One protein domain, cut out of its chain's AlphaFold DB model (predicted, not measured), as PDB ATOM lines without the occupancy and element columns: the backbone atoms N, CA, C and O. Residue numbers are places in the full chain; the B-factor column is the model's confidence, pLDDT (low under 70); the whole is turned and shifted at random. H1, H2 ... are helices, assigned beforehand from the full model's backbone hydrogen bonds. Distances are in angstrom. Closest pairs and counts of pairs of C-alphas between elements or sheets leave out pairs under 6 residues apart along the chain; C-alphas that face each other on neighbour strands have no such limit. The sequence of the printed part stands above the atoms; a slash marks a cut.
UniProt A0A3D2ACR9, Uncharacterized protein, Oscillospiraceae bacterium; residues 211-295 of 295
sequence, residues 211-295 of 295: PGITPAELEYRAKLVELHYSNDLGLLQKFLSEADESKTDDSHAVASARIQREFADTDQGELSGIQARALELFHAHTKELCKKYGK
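What this domain is: This is residues 211 to 295 of the 295 residues of an uncharacterized protein of Oscillospiraceae bacterium (UniProt A0A3D2ACR9). One long helix, H4, runs along one side of the domain, with H1 packed lengthwise on it in the opposite direction; H3 packs across H1, and the short H2 packs across H3. The 85 printed residues hold four named helices, in the order H1, H2, H3, H4, and no named strand; the class is all helix. The whole is compact, with a radius of gyration of the C-alphas of 12.7 A, and spans 40 by 26 by 20 A.

Where its parts are: Find C-alpha 271 at (10.131, 73.266, 90.282); from there H4 runs 32.0 A to C-alpha 293 at (8.841, 41.651, 85.748). H1, residues 215 to 229, begins at C-alpha 215 at (15.797, 50.385, 77.077) and is 21.4 A long. H3 holds residues 251 to 262 over 16.7 A, and H2 residues 234 to 242 over 12.7 A.

How they stand to each other: Look first at the C-alphas of His 228 and Gln 275, 4.0 A apart, the closest of H1 and H4; these helices touch at a shallow tilt of 32 degrees, opposite ways. H1 and H3 touch at a steep tilt of 56 degrees, the same way, with the C-alphas of Ala 216 and Ser 251 closest at 4.3 A. H2 and H3 touch at a steep tilt of 65 degrees, opposite ways; their closest C-alphas, Phe 239 and Ser 256, are 5.3 A apart. H1 and H2 are close but not clearly touching, with the C-alphas of Leu 227 and Leu 236 closest at 6.9 A. H3 and H4 are near each other, while H2 and H4 are only just apart, at 8.2 A between closest C-alphas. In H1, H2, H3 and H4 every O i to N i+4 pair is within hydrogen-bond range.

The domain as a whole: The C-alphas of Gly 269 and Lys 295, the chain's last residue, are the two farthest apart, at 40.4 A. The printed part has no cut and no long link. Its mean pLDDT is 93.3, and residue 295 alone is under 70.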
ATOM      1  N   PRO A 211      15.200  42.147  85.612       91.19
ATOM      2  CA  PRO A 211      15.827  41.453  84.493       91.19
ATOM      3  C   PRO A 211      14.929  41.477  83.249       91.19
ATOM      4  O   PRO A 211      13.788  41.018  83.291       91.19
ATOM      5  N   GLY A 212      15.449  42.003  82.138       91.19
ATOM      6  CA  GLY A 212      14.699  42.151  80.887       91.19
ATOM      7  C   GLY A 212      13.907  43.454  80.756       91.19
ATOM      8  O   GLY A 212      13.141  43.578  79.801       91.19
ATOM      9  N   ILE A 213      14.089  44.417  81.670       95.06
ATOM     10  CA  ILE A 213      13.602  45.788  81.484       95.06
ATOM     11  C   ILE A 213      14.054  46.341  80.129       95.06
ATOM     12  O   ILE A 213      15.196  46.155  79.702       95.06
ATOM     13  N   THR A 214      13.129  46.987  79.425       94.69
ATOM     14  CA  THR A 214      13.412  47.523  78.091       94.69
ATOM     15  C   THR A 214      14.253  48.804  78.164       94.69
ATOM     16  O   THR A 214      14.140  49.547  79.142       94.69
ATOM     17  N   PRO A 215      15.037  49.134  77.117       93.69
ATOM     18  CA  PRO A 215      15.797  50.385  77.077       93.69
ATOM     19  C   PRO A 215      14.934  51.638  77.290       93.69
ATOM     20  O   PRO A 215      15.310  52.524  78.044       93.69
ATOM     21  N   ALA A 216      13.737  51.702  76.697       95.56
ATOM     22  CA  ALA A 216      12.838  52.846  76.875       95.56
ATOM     23  C   ALA A 216      12.296  52.974  78.315       95.56
ATOM     24  O   ALA A 216      12.093  54.084  78.802       95.56
ATOM     25  N   GLU A 217      12.065  51.857  79.016       96.94
ATOM     26  CA  GLU A 217      11.648  51.877  80.426       96.94
ATOM     27  C   GLU A 217      12.779  52.322  81.357       96.94
ATOM     28  O   GLU A 217      12.513  53.051  82.315       96.94
ATOM     29  N   LEU A 218      14.014  51.895  81.069       95.88
ATOM     30  CA  LEU A 218      15.220  52.336  81.766       95.88
ATOM     31  C   LEU A 218      15.410  53.851  81.632       95.88
ATOM     32  O   LEU A 218      15.452  54.558  82.639       95.88
ATOM     33  N   GLU A 219      15.409  54.352  80.394       96.94
ATOM     34  CA  GLU A 219      15.540  55.780  80.094       96.94
ATOM     35  C   GLU A 219      14.454  56.617  80.767       96.94
ATOM     36  O   GLU A 219      14.732  57.637  81.394       96.94
ATOM     37  N   TYR A 220      13.200  56.170  80.694       98.25
ATOM     38  CA  TYR A 220      12.086  56.867  81.327       98.25
ATOM     39  C   TYR A 220      12.275  56.999  82.844       98.25
ATOM     40  O   TYR A 220      12.087  58.081  83.399       98.25
ATOM     41  N   ARG A 221      12.693  55.926  83.524       98.06
ATOM     42  CA  ARG A 221      12.921  55.957  84.975       98.06
ATOM     43  C   ARG A 221      14.111  56.820  85.360       98.06
ATOM     44  O   ARG A 221      14.005  57.575  86.324       98.06
ATOM     45  N   ALA A 222      15.204  56.748  84.608       97.56
ATOM     46  CA  ALA A 222      16.368  57.588  84.832       97.56
ATOM     47  C   ALA A 222      16.028  59.082  84.645       97.56
ATOM     48  O   ALA A 222      16.352  59.888  85.514       97.56
ATOM     49  N   LYS A 223      15.251  59.446  83.611       98.38
ATOM     50  CA  LYS A 223      14.769  60.827  83.400       98.38
ATOM     51  C   LYS A 223      13.852  61.327  84.519       98.38
ATOM     52  O   LYS A 223      13.943  62.490  84.904       98.38
ATOM     53  N   LEU A 224      12.997  60.471  85.088       98.56
ATOM     54  CA  LEU A 224      12.208  60.833  86.276       98.56
ATOM     55  C   LEU A 224      13.100  61.119  87.491       98.56
ATOM     56  O   LEU A 224      12.846  62.071  88.225       98.56
ATOM     57  N   VAL A 225      14.156  60.328  87.694       98.31
ATOM     58  CA  VAL A 225      15.145  60.597  88.747       98.31
ATOM     59  C   VAL A 225      15.852  61.926  88.501       98.31
ATOM     60  O   VAL A 225      16.028  62.692  89.449       98.31
ATOM     61  N   GLU A 226      16.220  62.235  87.256       98.31
ATOM     62  CA  GLU A 226      16.809  63.535  86.941       98.31
ATOM     63  C   GLU A 226      15.854  64.683  87.288       98.31
ATOM     64  O   GLU A 226      16.239  65.584  88.025       98.31
ATOM     65  N   LEU A 227      14.594  64.626  86.842       98.12
ATOM     66  CA  LEU A 227      13.592  65.658  87.144       98.12
ATOM     67  C   LEU A 227      13.333  65.813  88.647       98.12
ATOM     68  O   LEU A 227      13.095  66.923  89.110       98.12
ATOM     69  N   HIS A 228      13.387  64.719  89.408       97.94
ATOM     70  CA  HIS A 228      13.195  64.756  90.854       97.94
ATOM     71  C   HIS A 228      14.328  65.485  91.593       97.94
ATOM     72  O   HIS A 228      14.066  66.207  92.551       97.94
ATOM     73  N   TYR A 229      15.577  65.306  91.155       97.94
ATOM     74  CA  TYR A 229      16.751  65.903  91.804       97.94
ATOM     75  C   TYR A 229      17.251  67.192  91.141       97.94
ATOM     76  O   TYR A 229      18.153  67.835  91.680       97.94
ATOM     77  N   SER A 230      16.697  67.552  89.985       96.75
ATOM     78  CA  SER A 230      17.055  68.750  89.233       96.75
ATOM     79  C   SER A 230      16.691  70.020  89.997       96.75
ATOM     80  O   SER A 230      15.618  70.094  90.596       96.75
ATOM     81  N   ASN A 231      17.556  71.032  89.938       94.62
ATOM     82  CA  ASN A 231      17.230  72.406  90.325       94.62
ATOM     83  C   ASN A 231      17.037  73.320  89.103       94.62
ATOM     84  O   ASN A 231      16.761  74.510  89.260       94.62
ATOM     85  N   ASP A 232      17.148  72.768  87.893       93.38
ATOM     86  CA  ASP A 232      16.944  73.465  86.631       93.38
ATOM     87  C   ASP A 232      15.548  73.194  86.043       93.38
ATOM     88  O   ASP A 232      15.224  72.089  85.591       93.38
ATOM     89  N   LEU A 233      14.726  74.247  85.973       89.19
ATOM     90  CA  LEU A 233      13.432  74.232  85.277       89.19
ATOM     91  C   LEU A 233      13.576  73.927  83.774       89.19
ATOM     92  O   LEU A 233      12.652  73.402  83.149       89.19
ATOM     93  N   GLY A 234      14.732  74.239  83.185       93.25
ATOM     94  CA  GLY A 234      15.046  73.981  81.784       93.25
ATOM     95  C   GLY A 234      15.161  72.496  81.437       93.25
ATOM     96  O   GLY A 234      14.976  72.138  80.271       93.25
ATOM     97  N   LEU A 235      15.396  71.616  82.418       95.44
ATOM     98  CA  LEU A 235      15.575  70.185  82.165       95.44
ATOM     99  C   LEU A 235      14.309  69.531  81.598       95.44
ATOM    100  O   LEU A 235      14.392  68.765  80.636       95.44
ATOM    101  N   LEU A 236      13.132  69.866  82.138       95.62
ATOM    102  CA  LEU A 236      11.874  69.358  81.591       95.62
ATOM    103  C   LEU A 236      11.713  69.812  80.139       95.62
ATOM    104  O   LEU A 236      11.471  68.982  79.269       95.62
ATOM    105  N   GLN A 237      11.936  71.098  79.854       93.75
ATOM    106  CA  GLN A 237      11.826  71.639  78.494       93.75
ATOM    107  C   GLN A 237      12.786  70.961  77.511       93.75
ATOM    108  O   GLN A 237      12.412  70.684  76.371       93.75
ATOM    109  N   LYS A 238      13.999  70.626  77.963       92.69
ATOM    110  CA  LYS A 238      14.944  69.829  77.181       92.69
ATOM    111  C   LYS A 238      14.341  68.470  76.815       92.69
ATOM    112  O   LYS A 238      14.308  68.143  75.631       92.69
ATOM    113  N   PHE A 239      13.796  67.720  77.774       94.81
ATOM    114  CA  PHE A 239      13.153  66.434  77.476       94.81
ATOM    115  C   PHE A 239      11.946  66.580  76.553       94.81
ATOM    116  O   PHE A 239      11.802  65.790  75.624       94.81
ATOM    117  N   LEU A 240      11.127  67.618  76.729       92.75
ATOM    118  CA  LEU A 240      10.006  67.895  75.825       92.75
ATOM    119  C   LEU A 240      10.472  68.164  74.386       92.75
ATOM    120  O   LEU A 240       9.787  67.770  73.448       92.75
ATOM    121  N   SER A 241      11.638  68.788  74.199       89.44
ATOM    122  CA  SER A 241      12.215  69.016  72.867       89.44
ATOM    123  C   SER A 241      12.792  67.753  72.209       89.44
ATOM    124  O   SER A 241      12.954  67.720  70.992       89.44
ATOM    125  N   GLU A 242      13.084  66.716  72.999       89.50
ATOM    126  CA  GLU A 242      13.588  65.412  72.543       89.50
ATOM    127  C   GLU A 242      12.461  64.394  72.284       89.50
ATOM    128  O   GLU A 242      12.722  63.306  71.777       89.50
ATOM    129  N   ALA A 243      11.223  64.709  72.672       90.25
ATOM    130  CA  ALA A 243      10.080  63.808  72.585       90.25
ATOM    131  C   ALA A 243       9.709  63.482  71.131       90.25
ATOM    132  O   ALA A 243       9.282  64.358  70.380       90.25
ATOM    133  N   ASP A 244       9.821  62.206  70.754       87.81
ATOM    134  CA  ASP A 244       9.417  61.722  69.433       87.81
ATOM    135  C   ASP A 244       9.045  60.229  69.485       87.81
ATOM    136  O   ASP A 244       9.905  59.356  69.579       87.81
ATOM    137  N   GLU A 245       7.746  59.922  69.417       87.31
ATOM    138  CA  GLU A 245       7.243  58.537  69.433       87.31
ATOM    139  C   GLU A 245       7.487  57.792  68.117       87.31
ATOM    140  O   GLU A 245       7.394  56.565  68.080       87.31
ATOM    141  N   SER A 246       7.781  58.512  67.028       85.12
ATOM    142  CA  SER A 246       8.000  57.896  65.718       85.12
ATOM    143  C   SER A 246       9.365  57.211  65.616       85.12
ATOM    144  O   SER A 246       9.543  56.308  64.796       85.12
ATOM    145  N   LYS A 247      10.312  57.585  66.484       81.94
ATOM    146  CA  LYS A 247      11.653  57.000  66.567       81.94
ATOM    147  C   LYS A 247      11.670  55.801  67.510       81.94
ATOM    148  O   LYS A 247      12.283  55.840  68.570       81.94
ATOM    149  N   THR A 248      10.998  54.718  67.129       81.88
ATOM    150  CA  THR A 248      10.837  53.526  67.988       81.88
ATOM    151  C   THR A 248      12.152  52.877  68.424       81.88
ATOM    152  O   THR A 248      12.185  52.228  69.468       81.88
ATOM    153  N   ASP A 249      13.223  53.071  67.653       81.50
ATOM    154  CA  ASP A 249      14.559  52.537  67.946       81.50
ATOM    155  C   ASP A 249      15.417  53.489  68.810       81.50
ATOM    156  O   ASP A 249      16.543  53.151  69.175       81.50
ATOM    157  N   ASP A 250      14.895  54.670  69.161       86.69
ATOM    158  CA  ASP A 250      15.531  55.656  70.039       86.69
ATOM    159  C   ASP A 250      14.841  55.658  71.413       86.69
ATOM    160  O   ASP A 250      13.793  56.273  71.631       86.69
ATOM    161  N   SER A 251      15.449  54.960  72.373       90.81
ATOM    162  CA  SER A 251      14.915  54.848  73.731       90.81
ATOM    163  C   SER A 251      14.805  56.192  74.450       90.81
ATOM    164  O   SER A 251      13.872  56.365  75.237       90.81
ATOM    165  N   HIS A 252      15.699  57.151  74.179       91.00
ATOM    166  CA  HIS A 252      15.630  58.473  74.801       91.00
ATOM    167  C   HIS A 252      14.433  59.265  74.275       91.00
ATOM    168  O   HIS A 252      13.732  59.890  75.076       91.00
ATOM    169  N   ALA A 253      14.186  59.227  72.962       90.75
ATOM    170  CA  ALA A 253      13.063  59.922  72.336       90.75
ATOM    171  C   ALA A 253      11.712  59.349  72.788       90.75
ATOM    172  O   ALA A 253      10.808  60.102  73.169       90.75
ATOM    173  N   VAL A 254      11.601  58.016  72.847       94.56
ATOM    174  CA  VAL A 254      10.405  57.315  73.341       94.56
ATOM    175  C   VAL A 254      10.154  57.622  74.822       94.56
ATOM    176  O   VAL A 254       9.019  57.910  75.216       94.56
ATOM    177  N   ALA A 255      11.200  57.610  75.655       96.88
ATOM    178  CA  ALA A 255      11.098  57.981  77.064       96.88
ATOM    179  C   ALA A 255      10.663  59.445  77.247       96.88
ATOM    180  O   ALA A 255       9.758  59.724  78.036       96.88
ATOM    181  N   SER A 256      11.248  60.371  76.482       96.50
ATOM    182  CA  SER A 256      10.869  61.788  76.480       96.50
ATOM    183  C   SER A 256       9.417  62.010  76.064       96.50
ATOM    184  O   SER A 256       8.716  62.808  76.684       96.50
ATOM    185  N   ALA A 257       8.923  61.276  75.065       96.31
ATOM    186  CA  ALA A 257       7.524  61.359  74.665       96.31
ATOM    187  C   ALA A 257       6.567  60.879  75.763       96.31
ATOM    188  O   ALA A 257       5.500  61.460  75.976       96.31
ATOM    189  N   ARG A 258       6.960  59.861  76.538       97.19
ATOM    190  CA  ARG A 258       6.199  59.468  77.728       97.19
ATOM    191  C   ARG A 258       6.183  60.572  78.788       97.19
ATOM    192  O   ARG A 258       5.099  60.898  79.265       97.19
ATOM    193  N   ILE A 259       7.336  61.173  79.098       97.62
ATOM    194  CA  ILE A 259       7.430  62.323  80.015       97.62
ATOM    195  C   ILE A 259       6.507  63.456  79.550       97.62
ATOM    196  O   ILE A 259       5.725  63.971  80.345       97.62
ATOM    197  N   GLN A 260       6.521  63.795  78.257       96.00
ATOM    198  CA  GLN A 260       5.662  64.839  77.695       96.00
ATOM    199  C   GLN A 260       4.174  64.596  77.976       96.00
ATOM    200  O   GLN A 260       3.474  65.525  78.376       96.00
ATOM    201  N   ARG A 261       3.690  63.360  77.811       96.00
ATOM    202  CA  ARG A 261       2.285  63.018  78.092       96.00
ATOM    203  C   ARG A 261       1.947  63.101  79.578       96.00
ATOM    204  O   ARG A 261       0.884  63.593  79.934       96.00
ATOM    205  N   GLU A 262       2.827  62.624  80.452       96.56
ATOM    206  CA  GLU A 262       2.543  62.508  81.890       96.56
ATOM    207  C   GLU A 262       2.706  63.819  82.677       96.56
ATOM    208  O   GLU A 262       2.171  63.933  83.787       96.56
ATOM    209  N   PHE A 263       3.406  64.798  82.091       96.00
ATOM    210  CA  PHE A 263       3.582  66.157  82.612       96.00
ATOM    211  C   PHE A 263       2.681  67.201  81.923       96.00
ATOM    212  O   PHE A 263       2.781  68.384  82.245       96.00
ATOM    213  N   ALA A 264       1.793  66.797  81.006       92.50
ATOM    214  CA  ALA A 264       0.930  67.719  80.255       92.50
ATOM    215  C   ALA A 264       0.043  68.603  81.157       92.50
ATOM    216  O   ALA A 264      -0.172  69.770  80.844       92.50
ATOM    217  N   ASP A 265      -0.404  68.061  82.294       89.25
ATOM    218  CA  ASP A 265      -1.268  68.750  83.266       89.25
ATOM    219  C   ASP A 265      -0.499  69.317  84.478       89.25
ATOM    220  O   ASP A 265      -1.103  69.757  85.456       89.25
ATOM    221  N   THR A 266       0.836  69.268  84.462       87.81
ATOM    222  CA  THR A 266       1.681  69.781  85.555       87.81
ATOM    223  C   THR A 266       2.057  71.236  85.291       87.81
ATOM    224  O   THR A 266       2.394  71.586  84.162       87.81
ATOM    225  N   ASP A 267       2.047  72.086  86.325       86.69
ATOM    226  CA  ASP A 267       2.587  73.443  86.203       86.69
ATOM    227  C   ASP A 267       4.110  73.383  85.996       86.69
ATOM    228  O   ASP A 267       4.880  73.086  86.908       86.69
ATOM    229  N   GLN A 268       4.541  73.652  84.764       85.62
ATOM    230  CA  GLN A 268       5.945  73.588  84.353       85.62
ATOM    231  C   GLN A 268       6.765  74.797  84.837       85.62
ATOM    232  O   GLN A 268       7.979  74.826  84.637       85.62
ATOM    233  N   GLY A 269       6.122  75.804  85.442       86.81
ATOM    234  CA  GLY A 269       6.788  76.948  86.063       86.81
ATOM    235  C   GLY A 269       7.208  76.705  87.515       86.81
ATOM    236  O   GLY A 269       7.992  77.490  88.053       86.81
ATOM    237  N   GLU A 270       6.720  75.633  88.150       92.75
ATOM    238  CA  GLU A 270       6.978  75.334  89.558       92.75
ATOM    239  C   GLU A 270       7.878  74.098  89.724       92.75
ATOM    240  O   GLU A 270       7.455  72.954  89.551       92.75
ATOM    241  N   LEU A 271       9.131  74.326  90.132       94.12
ATOM    242  CA  LEU A 271      10.131  73.266  90.282       94.12
ATOM    243  C   LEU A 271       9.690  72.189  91.287       94.12
ATOM    244  O   LEU A 271       9.799  71.001  90.997       94.12
ATOM    245  N   SER A 272       9.135  72.588  92.435       94.81
ATOM    246  CA  SER A 272       8.603  71.663  93.446       94.81
ATOM    247  C   SER A 272       7.496  70.770  92.891       94.81
ATOM    248  O   SER A 272       7.446  69.583  93.216       94.81
ATOM    249  N   GLY A 273       6.638  71.317  92.025       95.38
ATOM    250  CA  GLY A 273       5.591  70.563  91.341       95.38
ATOM    251  C   GLY A 273       6.173  69.498  90.412       95.38
ATOM    252  O   GLY A 273       5.776  68.333  90.485       95.38
ATOM    253  N   ILE A 274       7.172  69.868  89.605       96.62
ATOM    254  CA  ILE A 274       7.881  68.944  88.707       96.62
ATOM    255  C   ILE A 274       8.567  67.828  89.505       96.62
ATOM    256  O   ILE A 274       8.387  66.650  89.191       96.62
ATOM    257  N   GLN A 275       9.310  68.178  90.558       97.62
ATOM    258  CA  GLN A 275      10.052  67.219  91.381       97.62
ATOM    259  C   GLN A 275       9.126  66.223  92.091       97.62
ATOM    260  O   GLN A 275       9.416  65.023  92.133       97.62
ATOM    261  N   ALA A 276       8.007  66.705  92.644       96.81
ATOM    262  CA  ALA A 276       7.017  65.865  93.314       96.81
ATOM    263  C   ALA A 276       6.304  64.940  92.321       96.81
ATOM    264  O   ALA A 276       6.142  63.747  92.593       96.81
ATOM    265  N   ARG A 277       5.932  65.465  91.148       97.62
ATOM    266  CA  ARG A 277       5.302  64.678  90.086       97.62
ATOM    267  C   ARG A 277       6.233  63.592  89.556       97.62
ATOM    268  O   ARG A 277       5.800  62.456  89.376       97.62
ATOM    269  N   ALA A 278       7.509  63.915  89.348       98.06
ATOM    270  CA  ALA A 278       8.509  62.953  88.903       98.06
ATOM    271  C   ALA A 278       8.653  61.781  89.888       98.06
ATOM    272  O   ALA A 278       8.660  60.620  89.478       98.06
ATOM    273  N   LEU A 279       8.685  62.078  91.192       98.31
ATOM    274  CA  LEU A 279       8.751  61.067  92.246       98.31
ATOM    275  C   LEU A 279       7.486  60.195  92.309       98.31
ATOM    276  O   LEU A 279       7.573  58.973  92.441       98.31
ATOM    277  N   GLU A 280       6.305  60.805  92.183       98.00
ATOM    278  CA  GLU A 280       5.028  60.085  92.138       98.00
ATOM    279  C   GLU A 280       4.996  59.083  90.974       98.00
ATOM    280  O   GLU A 280       4.709  57.897  91.176       98.00
ATOM    281  N   LEU A 281       5.343  59.549  89.769       98.38
ATOM    282  CA  LEU A 281       5.417  58.730  88.559       98.38
ATOM    283  C   LEU A 281       6.461  57.619  88.697       98.38
ATOM    284  O   LEU A 281       6.195  56.477  88.322       98.38
ATOM    285  N   PHE A 282       7.612  57.911  89.308       98.38
ATOM    286  CA  PHE A 282       8.659  56.921  89.544       98.38
ATOM    287  C   PHE A 282       8.146  55.765  90.410       98.38
ATOM    288  O   PHE A 282       8.274  54.598  90.029       98.38
ATOM    289  N   HIS A 283       7.499  56.067  91.539       98.00
ATOM    290  CA  HIS A 283       6.932  55.041  92.416       98.00
ATOM    291  C   HIS A 283       5.749  54.300  91.781       98.00
ATOM    292  O   HIS A 283       5.594  53.093  92.001       98.00
ATOM    293  N   ALA A 284       4.908  54.986  91.000       97.88
ATOM    294  CA  ALA A 284       3.833  54.350  90.244       97.88
ATOM    295  C   ALA A 284       4.402  53.338  89.239       97.88
ATOM    296  O   ALA A 284       4.006  52.170  89.250       97.88
ATOM    297  N   HIS A 285       5.413  53.742  88.468       97.56
ATOM    298  CA  HIS A 285       6.069  52.874  87.501       97.56
ATOM    299  C   HIS A 285       6.824  51.717  88.171       97.56
ATOM    300  O   HIS A 285       6.785  50.599  87.670       97.56
ATOM    301  N   THR A 286       7.426  51.916  89.351       96.56
ATOM    302  CA  THR A 286       8.005  50.809  90.138       96.56
ATOM    303  C   THR A 286       6.955  49.730  90.427       96.56
ATOM    304  O   THR A 286       7.233  48.542  90.273       96.56
ATOM    305  N   LYS A 287       5.720  50.106  90.793       96.38
ATOM    306  CA  LYS A 287       4.628  49.139  91.021       96.38
ATOM    307  C   LYS A 287       4.210  48.424  89.735       96.38
ATOM    308  O   LYS A 287       3.863  47.246  89.793       96.38
ATOM    309  N   GLU A 288       4.222  49.114  88.597       96.38
ATOM    310  CA  GLU A 288       3.945  48.520  87.282       96.38
ATOM    311  C   GLU A 288       5.023  47.505  86.890       96.38
ATOM    312  O   GLU A 288       4.695  46.363  86.564       96.38
ATOM    313  N   LEU A 289       6.302  47.870  87.013       95.88
ATOM    314  CA  LEU A 289       7.426  46.981  86.723       95.88
ATOM    315  C   LEU A 289       7.469  45.777  87.664       95.88
ATOM    316  O   LEU A 289       7.702  44.665  87.204       95.88
ATOM    317  N   CYS A 290       7.153  45.948  88.951       94.56
ATOM    318  CA  CYS A 290       7.010  44.822  89.874       94.56
ATOM    319  C   CYS A 290       5.909  43.840  89.442       94.56
ATOM    320  O   CYS A 290       6.050  42.650  89.675       94.56
ATOM    321  N   LYS A 291       4.826  44.294  88.800       94.62
ATOM    322  CA  LYS A 291       3.800  43.387  88.251       94.62
ATOM    323  C   LYS A 291       4.228  42.747  86.932       94.62
ATOM    324  O   LYS A 291       3.834  41.622  86.652       94.62
ATOM    325  N   LYS A 292       4.975  43.485  86.108       95.06
ATOM    326  CA  LYS A 292       5.397  43.057  84.768       95.06
ATOM    327  C   LYS A 292       6.578  42.083  84.804       95.06
ATOM    328  O   LYS A 292       6.581  41.110  84.058       95.06
ATOM    329  N   TYR A 293       7.565  42.365  85.649       92.50
ATOM    330  CA  TYR A 293       8.841  41.651  85.748       92.50
ATOM    331  C   TYR A 293       9.022  40.920  87.083       92.50
ATOM    332  O   TYR A 293       9.905  40.070  87.202       92.50
ATOM    333  N   GLY A 294       8.218  41.243  88.100       75.94
ATOM    334  CA  GLY A 294       8.203  40.471  89.338       75.94
ATOM    335  C   GLY A 294       7.621  39.081  89.101       75.94
ATOM    336  O   GLY A 294       6.716  38.902  88.286       75.94
ATOM    337  N   LYS A 295       8.184  38.096  89.803       54.44
ATOM    338  CA  LYS A 295       7.612  36.750  89.896       54.44
ATOM    339  C   LYS A 295       6.347  36.754  90.742       54.44
ATOM    340  O   LYS A 295       6.363  37.435  91.791       54.44
TER     341      LYS A 295